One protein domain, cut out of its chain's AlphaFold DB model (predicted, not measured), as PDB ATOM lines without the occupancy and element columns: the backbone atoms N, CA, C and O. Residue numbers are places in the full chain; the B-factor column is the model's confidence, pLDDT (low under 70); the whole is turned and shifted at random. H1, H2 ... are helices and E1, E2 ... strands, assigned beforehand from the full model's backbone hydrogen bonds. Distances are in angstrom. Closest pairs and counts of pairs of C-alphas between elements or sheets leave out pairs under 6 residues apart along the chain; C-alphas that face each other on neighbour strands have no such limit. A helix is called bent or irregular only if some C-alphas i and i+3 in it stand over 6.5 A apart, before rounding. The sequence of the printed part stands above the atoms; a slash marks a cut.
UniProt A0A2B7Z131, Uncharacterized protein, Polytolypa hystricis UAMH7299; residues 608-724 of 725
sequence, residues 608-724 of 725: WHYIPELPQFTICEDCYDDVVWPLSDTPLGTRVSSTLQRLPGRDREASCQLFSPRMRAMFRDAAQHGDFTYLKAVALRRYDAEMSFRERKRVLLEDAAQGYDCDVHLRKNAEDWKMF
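This is residues 608 to 724 of the 725 residues of an uncharacterized protein of Polytolypa hystricis UAMH7299 (UniProt A0A2B7Z131). A long helix, H3, is the spine of this domain: a head gathers round its first part, where H2 folds back on it and the strand hairpin E1 and E2 packs near it, and H4 folds back on a farther part of the same helix. H1 belongs to the head, beside E1, and a 29-residue link with no named element, residues 632 to 660, loops past the strand hairpin on its way from H1 to H2. The printed part has 117 residues, with two named strands and four named helices in the order E1, E2, H1, H2, H3, H4; the sheet has the order E1 - E2, antiparallel, and the class is mostly helix. The whole is only just loose, close to compact, with a radius of gyration of the C-alphas of 16.3 A, and its elongated outline spans 54 by 30 by 23 A, with H3 making much of the length.

E1 is residues 608 to 611 and begins at C-alpha 608, at (-45.417, 44.993, 43.241); it is 9.9 A from first to last C-alpha. E2 is residues 614 to 619 and measures 11.5 A. H1 is residues 621 to 631, 14.5 A long; it is irregular, but only just: C-alphas 626 and 629 are 6.7 A apart, and its line is a rough one. H2 is residues 661 to 673 and measures 18.8 A. H3, the longest helix, is residues 676 to 705 and runs 42.8 A, from C-alpha 676 at (-38.758, 30.661, 32.996) to C-alpha 705 at (-25.592, 71.262, 35.817). H4 is residues 711 to 722, 16.7 A long, and ends at C-alpha 722, at (-34.521, 52.178, 23.299).

E1 and E2 are antiparallel neighbours in a hairpin, at 140 degrees between their directions; N 609 and O 619, 2.9 A apart, and N 619 and O 609, 2.8 A apart, are within hydrogen-bond range. The closest C-alphas of E1 and H1 are those of His 609 and Glu 621, 7.0 A apart. The closest C-alphas of E2 and H3 are those of Phe 617 and Ala 683, 6.0 A apart. H1 and H2 only just touch, with 3 pairs of C-alphas within 8 A, the closest being those of Val 627 and Arg 664 at 7.0 A; they run the same way at a shallow tilt of 30 degrees. H2 and H3 form a helical hairpin and touch through residues 676 to 683 of H3 alone, closest at the C-alphas of Ala 670 and Leu 679, 5.9 A apart; they run opposite ways at a shallow tilt of 15 degrees. H3 and H4 form another helical hairpin, running opposite ways at a shallow tilt of 10 degrees. They touch through residues 689 to 700 of H3 alone, closest at the C-alphas of Phe 693 and Asn 717, 6.3 A apart. Among the pairs that are apart are H2 and H4, H1 and H3, and E1 and H3. Each O i to N i+4 pair is within hydrogen-bond range in H2 and H3, against 4 of 7 in H1 and 7 of 8 in H4.

The two C-alphas farthest apart, those of Asp 633 and Gly 707, are 54.1 A from each other, while the first and last printed C-alphas are 21.0 A apart. The printed part has no cut. The link from H1 to H2 is long, with 29 residues; the other links between named elements are tight. The mean pLDDT of the printed part is 93.1, that of H4 is 87, and no printed residue is under 70.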
ATOM      1  N   TRP A 608     -45.579  45.443  44.621       95.94
ATOM      2  CA  TRP A 608     -45.417  44.993  43.241       95.94
ATOM      3  C   TRP A 608     -45.901  43.551  43.091       95.94
ATOM      4  O   TRP A 608     -45.883  42.786  44.054       95.94
ATOM      5  N   HIS A 609     -46.270  43.156  41.876       96.88
ATOM      6  CA  HIS A 609     -46.270  41.748  41.492       96.88
ATOM      7  C   HIS A 609     -44.862  41.386  40.996       96.88
ATOM      8  O   HIS A 609     -44.250  42.163  40.259       96.88
ATOM      9  N   TYR A 610     -44.328  40.235  41.399       96.94
ATOM     10  CA  TYR A 610     -43.025  39.736  40.940       96.94
ATOM     11  C   TYR A 610     -42.955  38.206  41.052       96.94
ATOM     12  O   TYR A 610     -43.859  37.580  41.601       96.94
ATOM     13  N   ILE A 611     -41.895  37.598  40.516       96.69
ATOM     14  CA  ILE A 611     -41.602  36.166  40.687       96.69
ATOM     15  C   ILE A 611     -40.552  36.027  41.806       96.69
ATOM     16  O   ILE A 611     -39.514  36.688  41.701       96.69
ATOM     17  N   PRO A 612     -40.757  35.218  42.865       94.19
ATOM     18  CA  PRO A 612     -39.832  35.138  44.005       94.19
ATOM     19  C   PRO A 612     -38.375  34.818  43.635       94.19
ATOM     20  O   PRO A 612     -37.454  35.396  44.208       94.19
ATOM     21  N   GLU A 613     -38.152  33.969  42.630       94.94
ATOM     22  CA  GLU A 613     -36.827  33.577  42.128       94.94
ATOM     23  C   GLU A 613     -36.224  34.590  41.125       94.94
ATOM     24  O   GLU A 613     -35.158  34.343  40.539       94.94
ATOM     25  N   LEU A 614     -36.917  35.710  40.889       96.25
ATOM     26  CA  LEU A 614     -36.567  36.790  39.961       96.25
ATOM     27  C   LEU A 614     -37.150  38.150  40.436       96.25
ATOM     28  O   LEU A 614     -37.949  38.771  39.729       96.25
ATOM     29  N   PRO A 615     -36.755  38.671  41.617       94.38
ATOM     30  CA  PRO A 615     -37.278  39.929  42.166       94.38
ATOM     31  C   PRO A 615     -36.835  41.188  41.390       94.38
ATOM     32  O   PRO A 615     -37.162  42.308  41.777       94.38
ATOM     33  N   GLN A 616     -36.062  41.042  40.311       94.81
ATOM     34  CA  GLN A 616     -35.775  42.080  39.316       94.81
ATOM     35  C   GLN A 616     -36.931  42.272  38.317       94.81
ATOM     36  O   GLN A 616     -37.054  43.342  37.726       94.81
ATOM     37  N   PHE A 617     -37.793  41.265  38.129       96.56
ATOM     38  CA  PHE A 617     -38.918  41.328  37.195       96.56
ATOM     39  C   PHE A 617     -40.177  41.867  37.887       96.56
ATOM     40  O   PHE A 617     -41.067  41.127  38.304       96.56
ATOM     41  N   THR A 618     -40.211  43.189  38.042       96.88
ATOM     42  CA  THR A 618     -41.243  43.939  38.767       96.88
ATOM     43  C   THR A 618     -42.396  44.371  37.865       96.88
ATOM     44  O   THR A 618     -42.195  44.936  36.789       96.88
ATOM     45  N   ILE A 619     -43.630  44.124  38.302       97.00
ATOM     46  CA  ILE A 619     -44.852  44.316  37.514       97.00
ATOM     47  C   ILE A 619     -45.865  45.102  38.353       97.00
ATOM     48  O   ILE A 619     -46.194  44.714  39.473       97.00
ATOM     49  N   CYS A 620     -46.366  46.223  37.833       95.44
ATOM     50  CA  CYS A 620     -47.451  46.951  38.494       95.44
ATOM     51  C   CYS A 620     -48.816  46.309  38.206       95.44
ATOM     52  O   CYS A 620     -49.007  45.695  37.156       95.44
ATOM     53  N   GLU A 621     -49.765  46.525  39.113       94.44
ATOM     54  CA  GLU A 621     -51.179  46.125  39.045       94.44
ATOM     55  C   GLU A 621     -51.800  46.262  37.635       94.44
ATOM     56  O   GLU A 621     -52.276  45.287  37.059       94.44
ATOM     57  N   ASP A 622     -51.689  47.439  37.012       93.44
ATOM     58  CA  ASP A 622     -52.242  47.726  35.678       93.44
ATOM     59  C   ASP A 622     -51.649  46.843  34.559       93.44
ATOM     60  O   ASP A 622     -52.342  46.441  33.622       93.44
ATOM     61  N   CYS A 623     -50.358  46.509  34.663       94.50
ATOM     62  CA  CYS A 623     -49.676  45.623  33.717       94.50
ATOM     63  C   CYS A 623     -49.890  44.138  34.040       94.50
ATOM     64  O   CYS A 623     -49.893  43.322  33.122       94.50
ATOM     65  N   TYR A 624     -50.100  43.786  35.311       95.75
ATOM     66  CA  TYR A 624     -50.526  42.446  35.709       95.75
ATOM     67  C   TYR A 624     -51.906  42.143  35.106       95.75
ATOM     68  O   TYR A 624     -52.058  41.162  34.382       95.75
ATOM     69  N   ASP A 625     -52.865  43.053  35.285       94.06
ATOM     70  CA  ASP A 625     -54.236  42.988  34.766       94.06
ATOM     71  C   ASP A 625     -54.329  42.890  33.223       94.06
ATOM     72  O   ASP A 625     -55.202  42.196  32.694       94.06
ATOM     73  N   ASP A 626     -53.414  43.560  32.507       91.31
ATOM     74  CA  ASP A 626     -53.300  43.550  31.037       91.31
ATOM     75  C   ASP A 626     -52.617  42.293  30.457       91.31
ATOM     76  O   ASP A 626     -52.920  41.912  29.326       91.31
ATOM     77  N   VAL A 627     -51.609  41.736  31.146       94.25
ATOM     78  CA  VAL A 627     -50.595  40.850  30.521       94.25
ATOM     79  C   VAL A 627     -50.402  39.526  31.254       94.25
ATOM     80  O   VAL A 627     -50.188  38.509  30.602       94.25
ATOM     81  N   VAL A 628     -50.468  39.527  32.586       96.25
ATOM     82  CA  VAL A 628     -50.223  38.332  33.411       96.25
ATOM     83  C   VAL A 628     -51.532  37.626  33.744       96.25
ATOM     84  O   VAL A 628     -51.625  36.414  33.595       96.25
ATOM     85  N   TRP A 629     -52.563  38.379  34.131       95.06
ATOM     86  CA  TRP A 629     -53.888  37.846  34.446       95.06
ATOM     87  C   TRP A 629     -54.534  37.057  33.288       95.06
ATOM     88  O   TRP A 629     -55.084  35.992  33.552       95.06
ATOM     89  N   PRO A 630     -54.432  37.467  32.003       94.62
ATOM     90  CA  PRO A 630     -54.925  36.654  30.882       94.62
ATOM     91  C   PRO A 630     -54.144  35.353  30.628       94.62
ATOM     92  O   PRO A 630     -54.495  34.631  29.702       94.62
ATOM     93  N   LEU A 631     -53.074  35.097  31.390       95.00
ATOM     94  CA  LEU A 631     -52.178  33.940  31.301       95.00
ATOM     95  C   LEU A 631     -51.930  33.316  32.691       95.00
ATOM     96  O   LEU A 631     -50.926  32.628  32.894       95.00
ATOM     97  N   SER A 632     -52.792  33.590  33.682       93.38
ATOM     98  CA  SER A 632     -52.608  33.157  35.078       93.38
ATOM     99  C   SER A 632     -52.746  31.645  35.286       93.38
ATOM    100  O   SER A 632     -52.433  31.142  36.358       93.38
ATOM    101  N   ASP A 633     -53.247  30.942  34.276       92.25
ATOM    102  CA  ASP A 633     -53.331  29.489  34.139       92.25
ATOM    103  C   ASP A 633     -52.020  28.849  33.640       92.25
ATOM    104  O   ASP A 633     -51.788  27.661  33.863       92.25
ATOM    105  N   THR A 634     -51.134  29.621  33.002       94.31
ATOM    106  CA  THR A 634     -49.858  29.109  32.477       94.31
ATOM    107  C   THR A 634     -48.849  28.766  33.592       94.31
ATOM    108  O   THR A 634     -48.831  29.421  34.645       94.31
ATOM    109  N   PRO A 635     -47.903  27.825  33.364       92.00
ATOM    110  CA  PRO A 635     -46.826  27.490  34.313       92.00
ATOM    111  C   PRO A 635     -45.845  28.631  34.647       92.00
ATOM    112  O   PRO A 635     -44.965  28.460  35.496       92.00
ATOM    113  N   LEU A 636     -45.961  29.773  33.957       93.56
ATOM    114  CA  LEU A 636     -45.175  30.984  34.193       93.56
ATOM    115  C   LEU A 636     -46.011  32.095  34.843       93.56
ATOM    116  O   LEU A 636     -45.534  32.739  35.775       93.56
ATOM    117  N   GLY A 637     -47.263  32.288  34.414       92.19
ATOM    118  CA  GLY A 637     -48.190  33.240  35.035       92.19
ATOM    119  C   GLY A 637     -48.510  32.885  36.488       92.19
ATOM    120  O   GLY A 637     -48.511  33.769  37.341       92.19
ATOM    121  N   THR A 638     -48.650  31.592  36.794       93.56
ATOM    122  CA  THR A 638     -48.801  31.064  38.167       93.56
ATOM    123  C   THR A 638     -47.620  31.368  39.101       93.56
ATOM    124  O   THR A 638     -47.801  31.362  40.316       93.56
ATOM    125  N   ARG A 639     -46.417  31.657  38.572       95.19
ATOM    126  CA  ARG A 639     -45.228  32.018  39.375       95.19
ATOM    127  C   ARG A 639     -45.172  33.495  39.755       95.19
ATOM    128  O   ARG A 639     -44.399  33.869  40.635       95.19
ATOM    129  N   VAL A 640     -45.941  34.347  39.077       96.62
ATOM    130  CA  VAL A 640     -46.045  35.767  39.424       96.62
ATOM    131  C   VAL A 640     -46.983  35.895  40.621       96.62
ATOM    132  O   VAL A 640     -48.103  35.386  40.581       96.62
ATOM    133  N   SER A 641     -46.561  36.601  41.672       95.56
ATOM    134  CA  SER A 641     -47.377  36.789  42.873       95.56
ATOM    135  C   SER A 641     -48.753  37.370  42.519       95.56
ATOM    136  O   SER A 641     -48.863  38.455  41.947       95.56
ATOM    137  N   SER A 642     -49.827  36.650  42.851       91.81
ATOM    138  CA  SER A 642     -51.205  37.087  42.573       91.81
ATOM    139  C   SER A 642     -51.619  38.294  43.416       91.81
ATOM    140  O   SER A 642     -52.440  39.103  42.992       91.81
ATOM    141  N   THR A 643     -51.003  38.457  44.587       92.94
ATOM    142  CA  THR A 643     -51.113  39.647  45.431       92.94
ATOM    143  C   THR A 643     -49.940  40.603  45.212       92.94
ATOM    144  O   THR A 643     -48.812  40.190  44.926       92.94
ATOM    145  N   LEU A 644     -50.217  41.898  45.381       93.62
ATOM    146  CA  LEU A 644     -49.214  42.957  45.465       93.62
ATOM    147  C   LEU A 644     -48.406  42.800  46.765       93.62
ATOM    148  O   LEU A 644     -48.970  42.838  47.859       93.62
ATOM    149  N   GLN A 645     -47.086  42.645  46.657       93.50
ATOM    150  CA  GLN A 645     -46.176  42.369  47.776       93.50
ATOM    151  C   GLN A 645     -45.007  43.365  47.797       93.50
ATOM    152  O   GLN A 645     -44.613  43.897  46.760       93.50
ATOM    153  N   ARG A 646     -44.436  43.653  48.975       92.31
ATOM    154  CA  ARG A 646     -43.194  44.449  49.053       92.31
ATOM    155  C   ARG A 646     -42.028  43.611  48.526       92.31
ATOM    156  O   ARG A 646     -41.970  42.417  48.793       92.31
ATOM    157  N   LEU A 647     -41.100  44.244  47.812       92.00
ATOM    158  CA  LEU A 647     -39.908  43.561  47.306       92.00
ATOM    159  C   LEU A 647     -38.959  43.155  48.449       92.00
ATOM    160  O   LEU A 647     -38.958  43.801  49.498       92.00
ATOM    161  N   PRO A 648     -38.108  42.130  48.245       89.56
ATOM    162  CA  PRO A 648     -37.003  41.837  49.151       89.56
ATOM    163  C   PRO A 648     -36.029  43.023  49.255       89.56
ATOM    164  O   PRO A 648     -35.644  43.609  48.239       89.56
ATOM    165  N   GLY A 649     -35.613  43.333  50.486       83.25
ATOM    166  CA  GLY A 649     -34.842  44.534  50.833       83.25
ATOM    167  C   GLY A 649     -35.738  45.691  51.293       83.25
ATOM    168  O   GLY A 649     -36.833  45.888  50.769       83.25
ATOM    169  N   ARG A 650     -35.293  46.461  52.297       76.00
ATOM    170  CA  ARG A 650     -36.018  47.670  52.720       76.00
ATOM    171  C   ARG A 650     -35.983  48.715  51.611       76.00
ATOM    172  O   ARG A 650     -34.957  48.881  50.961       76.00
ATOM    173  N   ASP A 651     -37.120  49.382  51.425       81.56
ATOM    174  CA  ASP A 651     -37.285  50.600  50.622       81.56
ATOM    175  C   ASP A 651     -36.713  50.517  49.194       81.56
ATOM    176  O   ASP A 651     -36.329  51.511  48.587       81.56
ATOM    177  N   ARG A 652     -36.703  49.300  48.630       88.31
ATOM    178  CA  ARG A 652     -36.208  49.031  47.282       88.31
ATOM    179  C   ARG A 652     -37.136  49.640  46.234       88.31
ATOM    180  O   ARG A 652     -38.240  49.148  45.989       88.31
ATOM    181  N   GLU A 653     -36.649  50.692  45.592       91.94
ATOM    182  CA  GLU A 653     -37.266  51.281  44.411       91.94
ATOM    183  C   GLU A 653     -37.239  50.329  43.208       91.94
ATOM    184  O   GLU A 653     -36.287  49.572  43.001       91.94
ATOM    185  N   ALA A 654     -38.289  50.389  42.387       93.25
ATOM    186  CA  ALA A 654     -38.353  49.683  41.111       93.25
ATOM    187  C   ALA A 654     -39.212  50.428  40.075       93.25
ATOM    188  O   ALA A 654     -39.981  51.330  40.410       93.25
ATOM    189  N   SER A 655     -39.076  50.024  38.812       94.38
ATOM    190  CA  SER A 655     -39.928  50.406  37.680       94.38
ATOM    191  C   SER A 655     -40.827  49.228  37.271       94.38
ATOM    192  O   SER A 655     -40.683  48.116  37.784       94.38
ATOM    193  N   CYS A 656     -41.772  49.429  36.348       95.19
ATOM    194  CA  CYS A 656     -42.613  48.333  35.857       95.19
ATOM    195  C   CYS A 656     -42.016  47.686  34.599       95.19
ATOM    196  O   CYS A 656     -42.256  48.171  33.499       95.19
ATOM    197  N   GLN A 657     -41.338  46.545  34.704       95.62
ATOM    198  CA  GLN A 657     -40.702  45.876  33.559       95.62
ATOM    199  C   GLN A 657     -41.675  45.569  32.404       95.62
ATOM    200  O   GLN A 657     -41.311  45.710  31.238       95.62
ATOM    201  N   LEU A 658     -42.948  45.275  32.699       95.25
ATOM    202  CA  LEU A 658     -44.013  45.117  31.693       95.25
ATOM    203  C   LEU A 658     -44.624  46.436  31.164       95.25
ATOM    204  O   LEU A 658     -45.684  46.405  30.532       95.25
ATOM    205  N   PHE A 659     -43.988  47.598  31.368       91.56
ATOM    206  CA  PHE A 659     -44.319  48.809  30.598       91.56
ATOM    207  C   PHE A 659     -43.810  48.702  29.154       91.56
ATOM    208  O   PHE A 659     -44.472  49.177  28.234       91.56
ATOM    209  N   SER A 660     -42.650  48.062  28.976       92.06
ATOM    210  CA  SER A 660     -41.959  47.890  27.699       92.06
ATOM    211  C   SER A 660     -42.771  46.988  26.751       92.06
ATOM    212  O   SER A 660     -43.076  45.843  27.111       92.06
ATOM    213  N   PRO A 661     -43.130  47.452  25.534       90.94
ATOM    214  CA  PRO A 661     -43.752  46.609  24.515       90.94
ATOM    215  C   PRO A 661     -42.913  45.373  24.173       90.94
ATOM    216  O   PRO A 661     -43.485  44.291  24.010       90.94
ATOM    217  N   ARG A 662     -41.577  45.507  24.146       93.62
ATOM    218  CA  ARG A 662     -40.644  44.387  23.983       93.62
ATOM    219  C   ARG A 662     -40.821  43.367  25.104       93.62
ATOM    220  O   ARG A 662     -41.154  42.224  24.816       93.62
ATOM    221  N   MET A 663     -40.719  43.761  26.374       96.06
ATOM    222  CA  MET A 663     -40.905  42.845  27.511       96.06
ATOM    223  C   MET A 663     -42.295  42.209  27.559       96.06
ATOM    224  O   MET A 663     -42.407  41.039  27.918       96.06
ATOM    225  N   ARG A 664     -43.352  42.925  27.146       95.88
ATOM    226  CA  ARG A 664     -44.691  42.331  26.982       95.88
ATOM    227  C   ARG A 664     -44.708  41.220  25.924       95.88
ATOM    228  O   ARG A 664     -45.478  40.278  26.080       95.88
ATOM    229  N   ALA A 665     -43.895  41.301  24.868       95.31
ATOM    230  CA  ALA A 665     -43.728  40.209  23.909       95.31
ATOM    231  C   ALA A 665     -42.914  39.049  24.507       95.31
ATOM    232  O   ALA A 665     -43.426  37.934  24.541       95.31
ATOM    233  N   MET A 666     -41.727  39.324  25.066       96.19
ATOM    234  CA  MET A 666     -40.844  38.293  25.643       96.19
ATOM    235  C   MET A 666     -41.526  37.507  26.780       96.19
ATOM    236  O   MET A 666     -41.323  36.305  26.906       96.19
ATOM    237  N   PHE A 667     -42.370  38.157  27.594       97.31
ATOM    238  CA  PHE A 667     -43.144  37.482  28.643       97.31
ATOM    239  C   PHE A 667     -44.243  36.569  28.083       97.31
ATOM    240  O   PHE A 667     -44.433  35.476  28.605       97.31
ATOM    241  N   ARG A 668     -44.962  36.983  27.028       96.12
ATOM    242  CA  ARG A 668     -45.987  36.136  26.389       96.12
ATOM    243  C   ARG A 668     -45.364  34.910  25.726       96.12
ATOM    244  O   ARG A 668     -45.870  33.813  25.913       96.12
ATOM    245  N   ASP A 669     -44.261  35.115  25.017       95.88
ATOM    246  CA  ASP A 669     -43.448  34.070  24.391       95.88
ATOM    247  C   ASP A 669     -42.944  33.053  25.435       95.88
ATOM    248  O   ASP A 669     -43.208  31.855  25.336       95.88
ATOM    249  N   ALA A 670     -42.349  33.539  26.530       96.75
ATOM    250  CA  ALA A 670     -41.950  32.700  27.658       96.75
ATOM    251  C   ALA A 670     -43.137  31.962  28.311       96.75
ATOM    252  O   ALA A 670     -43.002  30.804  28.696       96.75
ATOM    253  N   ALA A 671     -44.305  32.601  28.442       95.75
ATOM    254  CA  ALA A 671     -45.484  32.000  29.069       95.75
ATOM    255  C   ALA A 671     -46.149  30.927  28.194       95.75
ATOM    256  O   ALA A 671     -46.669  29.954  28.732       95.75
ATOM    257  N   GLN A 672     -46.095  31.079  26.867       93.94
ATOM    258  CA  GLN A 672     -46.564  30.081  25.899       93.94
ATOM    259  C   GLN A 672     -45.695  28.816  25.915       93.94
ATOM    260  O   GLN A 672     -46.230  27.712  25.874       93.94
ATOM    261  N   HIS A 673     -44.373  28.970  26.032       94.06
ATOM    262  CA  HIS A 673     -43.422  27.852  26.055       94.06
ATOM    263  C   HIS A 673     -43.096  27.326  27.469       94.06
ATOM    264  O   HIS A 673     -42.415  26.315  27.613       94.06
ATOM    265  N   GLY A 674     -43.553  28.009  28.525       93.81
ATOM    266  CA  GLY A 674     -43.218  27.703  29.922       93.81
ATOM    267  C   GLY A 674     -41.779  28.053  30.338       93.81
ATOM    268  O   GLY A 674     -41.366  27.710  31.449       93.81
ATOM    269  N   ASP A 675     -41.006  28.733  29.484       96.31
ATOM    270  CA  ASP A 675     -39.571  28.955  29.684       96.31
ATOM    271  C   ASP A 675     -39.267  30.120  30.646       96.31
ATOM    272  O   ASP A 675     -39.011  31.273  30.275       96.31
ATOM    273  N   PHE A 676     -39.242  29.781  31.934       97.00
ATOM    274  CA  PHE A 676     -38.758  30.661  32.996       97.00
ATOM    275  C   PHE A 676     -37.274  31.049  32.841       97.00
ATOM    276  O   PHE A 676     -36.890  32.147  33.252       97.00
ATOM    277  N   THR A 677     -36.433  30.194  32.252       97.38
ATOM    278  CA  THR A 677     -34.988  30.438  32.098       97.38
ATOM    279  C   THR A 677     -34.738  31.553  31.089       97.38
ATOM    280  O   THR A 677     -33.980  32.485  31.370       97.38
ATOM    281  N   TYR A 678     -35.437  31.518  29.956       97.25
ATOM    282  CA  TYR A 678     -35.440  32.591  28.967       97.25
ATOM    283  C   TYR A 678     -35.989  33.903  29.541       97.25
ATOM    284  O   TYR A 678     -35.305  34.926  29.439       97.25
ATOM    285  N   LEU A 679     -37.142  33.890  30.233       97.56
ATOM    286  CA  LEU A 679     -37.655  35.105  30.890       97.56
ATOM    287  C   LEU A 679     -36.624  35.683  31.869       97.56
ATOM    288  O   LEU A 679     -36.369  36.887  31.845       97.56
ATOM    289  N   LYS A 680     -35.994  34.840  32.696       97.69
ATOM    290  CA  LYS A 680     -34.954  35.242  33.652       97.69
ATOM    291  C   LYS A 680     -33.748  35.870  32.956       97.69
ATOM    292  O   LYS A 680     -33.341  36.969  33.332       97.69
ATOM    293  N   ALA A 681     -33.225  35.241  31.906       97.50
ATOM    294  CA  ALA A 681     -32.098  35.770  31.141       97.50
ATOM    295  C   ALA A 681     -32.427  37.092  30.422       97.50
ATOM    296  O   ALA A 681     -31.559  37.950  30.267       97.50
ATOM    297  N   VAL A 682     -33.661  37.282  29.951       96.88
ATOM    298  CA  VAL A 682     -34.102  38.523  29.290       96.88
ATOM    299  C   VAL A 682     -34.364  39.642  30.306       96.88
ATOM    300  O   VAL A 682     -33.888  40.760  30.111       96.88
ATOM    301  N   ALA A 683     -35.060  39.346  31.406       96.69
ATOM    302  CA  ALA A 683     -35.395  40.318  32.443       96.69
ATOM    303  C   ALA A 683     -34.155  40.855  33.172       96.69
ATOM    304  O   ALA A 683     -34.077  42.061  33.398       96.69
ATOM    305  N   LEU A 684     -33.172  39.999  33.489       96.94
ATOM    306  CA  LEU A 684     -31.910  40.436  34.100       96.94
ATOM    307  C   LEU A 684     -31.130  41.363  33.157       96.94
ATOM    308  O   LEU A 684     -30.861  42.499  33.525       96.94
ATOM    309  N   ARG A 685     -30.906  40.963  31.894       96.06
ATOM    310  CA  ARG A 685     -30.212  41.814  30.904       96.06
ATOM    311  C   ARG A 685     -30.873  43.183  30.711       96.06
ATOM    312  O   ARG A 685     -30.166  44.169  30.521       96.06
ATOM    313  N   ARG A 686     -32.208  43.268  30.769       95.06
ATOM    314  CA  ARG A 686     -32.911  44.561  30.744       95.06
ATOM    315  C   ARG A 686     -32.738  45.342  32.049       95.06
ATOM    316  O   ARG A 686     -32.532  46.546  31.974       95.06
ATOM    317  N   TYR A 687     -32.812  44.696  33.211       94.25
ATOM    318  CA  TYR A 687     -32.587  45.340  34.510       94.25
ATOM    319  C   TYR A 687     -31.178  45.949  34.594       94.25
ATOM    320  O   TYR A 687     -31.032  47.117  34.946       94.25
ATOM    321  N   ASP A 688     -30.154  45.205  34.175       94.75
ATOM    322  CA  ASP A 688     -28.760  45.660  34.171       94.75
ATOM    323  C   ASP A 688     -28.548  46.827  33.187       94.75
ATOM    324  O   ASP A 688     -27.874  47.812  33.507       94.75
ATOM    325  N   ALA A 689     -29.191  46.773  32.013       94.38
ATOM    326  CA  ALA A 689     -29.221  47.882  31.059       94.38
ATOM    327  C   ALA A 689     -29.979  49.110  31.598       94.38
ATOM    328  O   ALA A 689     -29.551  50.239  31.368       94.38
ATOM    329  N   GLU A 690     -31.067  48.915  32.349       94.25
ATOM    330  CA  GLU A 690     -31.848  49.992  32.966       94.25
ATOM    331  C   GLU A 690     -31.040  50.711  34.051       94.25
ATOM    332  O   GLU A 690     -30.991  51.941  34.070       94.25
ATOM    333  N   MET A 691     -30.346  49.960  34.911       92.50
ATOM    334  CA  MET A 691     -29.425  50.520  35.904       92.50
ATOM    335  C   MET A 691     -28.267  51.271  35.231       92.50
ATOM    336  O   MET A 691     -27.961  52.398  35.615       92.50
ATOM    337  N   SER A 692     -27.684  50.699  34.171       94.06
ATOM    338  CA  SER A 692     -26.607  51.332  33.393       94.06
ATOM    339  C   SER A 692     -27.055  52.639  32.725       94.06
ATOM    340  O   SER A 692     -26.340  53.640  32.772       94.06
ATOM    341  N   PHE A 693     -28.253  52.658  32.132       94.50
ATOM    342  CA  PHE A 693     -28.861  53.850  31.534       94.50
ATOM    343  C   PHE A 693     -29.100  54.947  32.578       94.50
ATOM    344  O   PHE A 693     -28.758  56.108  32.335       94.50
ATOM    345  N   ARG A 694     -29.661  54.581  33.740       92.69
ATOM    346  CA  ARG A 694     -29.931  55.495  34.861       92.69
ATOM    347  C   ARG A 694     -28.660  56.147  35.381       92.69
ATOM    348  O   ARG A 694     -28.635  57.365  35.505       92.69
ATOM    349  N   GLU A 695     -27.620  55.360  35.634       94.88
ATOM    350  CA  GLU A 695     -26.373  55.865  36.210       94.88
ATOM    351  C   GLU A 695     -25.633  56.796  35.241       94.88
ATOM    352  O   GLU A 695     -25.282  57.916  35.602       94.88
ATOM    353  N   ARG A 696     -25.527  56.417  33.959       94.94
ATOM    354  CA  ARG A 696     -25.015  57.321  32.911       94.94
ATOM    355  C   ARG A 696     -25.838  58.607  32.807       94.94
ATOM    356  O   ARG A 696     -25.279  59.681  32.616       94.94
ATOM    357  N   LYS A 697     -27.168  58.518  32.928       93.75
ATOM    358  CA  LYS A 697     -28.062  59.685  32.881       93.75
ATOM    359  C   LYS A 697     -27.892  60.588  34.107       93.75
ATOM    360  O   LYS A 697     -28.034  61.793  33.957       93.75
ATOM    361  N   ARG A 698     -27.600  60.027  35.285       94.38
ATOM    362  CA  ARG A 698     -27.305  60.777  36.514       94.38
ATOM    363  C   ARG A 698     -26.050  61.632  36.322       94.38
ATOM    364  O   ARG A 698     -26.150  62.850  36.403       94.38
ATOM    365  N   VAL A 699     -24.933  61.003  35.951       95.62
ATOM    366  CA  VAL A 699     -23.649  61.687  35.695       95.62
ATOM    367  C   VAL A 699     -23.806  62.785  34.636       95.62
ATOM    368  O   VAL A 699     -23.510  63.941  34.904       95.62
ATOM    369  N   LEU A 700     -24.411  62.479  33.483       93.50
ATOM    370  CA  LEU A 700     -24.608  63.464  32.407       93.50
ATOM    371  C   LEU A 700     -25.559  64.625  32.759       93.50
ATOM    372  O   LEU A 700     -25.582  65.626  32.046       93.50
ATOM    373  N   LEU A 701     -26.375  64.507  33.812       92.69
ATOM    374  CA  LEU A 701     -27.178  65.619  34.335       92.69
ATOM    375  C   LEU A 701     -26.409  66.445  35.377       92.69
ATOM    376  O   LEU A 701     -26.647  67.645  35.481       92.69
ATOM    377  N   GLU A 702     -25.478  65.831  36.107       94.31
ATOM    378  CA  GLU A 702     -24.541  66.520  37.003       94.31
ATOM    379  C   GLU A 702     -23.495  67.311  36.201       94.31
ATOM    380  O   GLU A 702     -23.203  68.457  36.543       94.31
ATOM    381  N   ASP A 703     -23.003  66.764  35.087       93.50
ATOM    382  CA  ASP A 703     -22.140  67.462  34.124       93.50
ATOM    383  C   ASP A 703     -22.884  68.644  33.466       93.50
ATOM    384  O   ASP A 703     -22.385  69.772  33.429       93.50
ATOM    385  N   ALA A 704     -24.125  68.432  33.015       90.69
ATOM    386  CA  ALA A 704     -24.948  69.499  32.440       90.69
ATOM    387  C   ALA A 704     -25.267  70.616  33.455       90.69
ATOM    388  O   ALA A 704     -25.345  71.786  33.082       90.69
ATOM    389  N   ALA A 705     -25.414  70.282  34.743       91.88
ATOM    390  CA  ALA A 705     -25.592  71.262  35.817       91.88
ATOM    391  C   ALA A 705     -24.314  72.073  36.118       91.88
ATOM    392  O   ALA A 705     -24.414  73.201  36.596       91.88
ATOM    393  N   GLN A 706     -23.132  71.536  35.796       94.94
ATOM    394  CA  GLN A 706     -21.849  72.254  35.828       94.94
ATOM    395  C   GLN A 706     -21.614  73.122  34.574       94.94
ATOM    396  O   GLN A 706     -20.647  73.880  34.528       94.94
ATOM    397  N   GLY A 707     -22.502  73.054  33.574       90.81
ATOM    398  CA  GLY A 707     -22.450  73.867  32.355       90.81
ATOM    399  C   GLY A 707     -21.816  73.186  31.137       90.81
ATOM    400  O   GLY A 707     -21.622  73.850  30.119       90.81
ATOM    401  N   TYR A 708     -21.510  71.886  31.200       90.31
ATOM    402  CA  TYR A 708     -21.026  71.131  30.039       90.31
ATOM    403  C   TYR A 708     -22.157  70.844  29.031       90.31
ATOM    404  O   TYR A 708     -23.294  70.562  29.416       90.31
ATOM    405  N   ASP A 709     -21.855  70.868  27.725       87.25
ATOM    406  CA  ASP A 709     -22.807  70.424  26.695       87.25
ATOM    407  C   ASP A 709     -22.877  68.891  26.647       87.25
ATOM    408  O   ASP A 709     -22.085  68.208  25.993       87.25
ATOM    409  N   CYS A 710     -23.866  68.348  27.351       90.00
ATOM    410  CA  CYS A 710     -24.133  66.918  27.399       90.00
ATOM    411  C   CYS A 710     -25.224  66.459  26.413       90.00
ATOM    412  O   CYS A 710     -25.549  65.270  26.414       90.00
ATOM    413  N   ASP A 711     -25.796  67.325  25.557       81.62
ATOM    414  CA  ASP A 711     -26.983  66.990  24.742       81.62
ATOM    415  C   ASP A 711     -26.728  65.800  23.795       81.62
ATOM    416  O   ASP A 711     -27.600  64.949  23.587       81.62
ATOM    417  N   VAL A 712     -25.513  65.690  23.245       84.69
ATOM    418  CA  VAL A 712     -25.101  64.565  22.384       84.69
ATOM    419  C   VAL A 712     -24.997  63.256  23.177       84.69
ATOM    420  O   VAL A 712     -25.457  62.209  22.713       84.69
ATOM    421  N   HIS A 713     -24.442  63.306  24.388       88.88
ATOM    422  CA  HIS A 713     -24.262  62.137  25.249       88.88
ATOM    423  C   HIS A 713     -25.593  61.661  25.851       88.88
ATOM    424  O   HIS A 713     -25.872  60.460  25.863       88.88
ATOM    425  N   LEU A 714     -26.456  62.596  26.265       87.69
ATOM    426  CA  LEU A 714     -27.821  62.324  26.718       87.69
ATOM    427  C   LEU A 714     -28.663  61.694  25.600       87.69
ATOM    428  O   LEU A 714     -29.386  60.727  25.858       87.69
ATOM    429  N   ARG A 715     -28.526  62.176  24.353       82.44
ATOM    430  CA  ARG A 715     -29.156  61.563  23.172       82.44
ATOM    431  C   ARG A 715     -28.688  60.123  22.974       82.44
ATOM    432  O   ARG A 715     -29.538  59.238  22.912       82.44
ATOM    433  N   LYS A 716     -27.371  59.876  22.950       88.69
ATOM    434  CA  LYS A 716     -26.809  58.528  22.766       88.69
ATOM    435  C   LYS A 716     -27.267  57.564  23.864       88.69
ATOM    436  O   LYS A 716     -27.758  56.486  23.558       88.69
ATOM    437  N   ASN A 717     -27.208  57.973  25.133       92.06
ATOM    438  CA  ASN A 717     -27.668  57.147  26.253       92.06
ATOM    439  C   ASN A 717     -29.176  56.815  26.152       92.06
ATOM    440  O   ASN A 717     -29.599  55.703  26.462       92.06
ATOM    441  N   ALA A 718     -29.996  57.751  25.660       87.19
ATOM    442  CA  ALA A 718     -31.416  57.522  25.387       87.19
ATOM    443  C   ALA A 718     -31.690  56.714  24.100       87.19
ATOM    444  O   ALA A 718     -32.808  56.242  23.910       87.19
ATOM    445  N   GLU A 719     -30.719  56.566  23.199       86.12
ATOM    446  CA  GLU A 719     -30.798  55.702  22.016       86.12
ATOM    447  C   GLU A 719     -30.363  54.270  22.349       86.12
ATOM    448  O   GLU A 719     -31.105  53.343  22.025       86.12
ATOM    449  N   ASP A 720     -29.278  54.100  23.115       88.75
ATOM    450  CA  ASP A 720     -28.858  52.821  23.704       88.75
ATOM    451  C   ASP A 720     -30.018  52.159  24.484       88.75
ATOM    452  O   ASP A 720     -30.300  50.972  24.312       88.75
ATOM    453  N   TRP A 721     -30.741  52.931  25.309       89.94
ATOM    454  CA  TRP A 721     -31.858  52.423  26.118       89.94
ATOM    455  C   TRP A 721     -33.063  51.935  25.297       89.94
ATOM    456  O   TRP A 721     -33.668  50.922  25.652       89.94
ATOM    457  N   LYS A 722     -33.388  52.581  24.165       86.31
ATOM    458  CA  LYS A 722     -34.521  52.178  23.299       86.31
ATOM    459  C   LYS A 722     -34.379  50.756  22.755       86.31
ATOM    460  O   LYS A 722     -35.383  50.141  22.421       86.31
ATOM    461  N   MET A 723     -33.162  50.209  22.692       86.56
ATOM    462  CA  MET A 723     -32.925  48.823  22.266       86.56
ATOM    463  C   MET A 723     -33.491  47.781  23.252       86.56
ATOM    464  O   MET A 723     -33.643  46.608  22.896       86.56
ATOM    465  N   PHE A 724     -33.821  48.201  24.479       86.88
ATOM    466  CA  PHE A 724     -34.367  47.362  25.546       86.88
ATOM    467  C   PHE A 724     -35.859  47.621  25.831       86.88
ATOM    468  O   PHE A 724     -36.447  46.874  26.621       86.88
TER     469      PHE A 724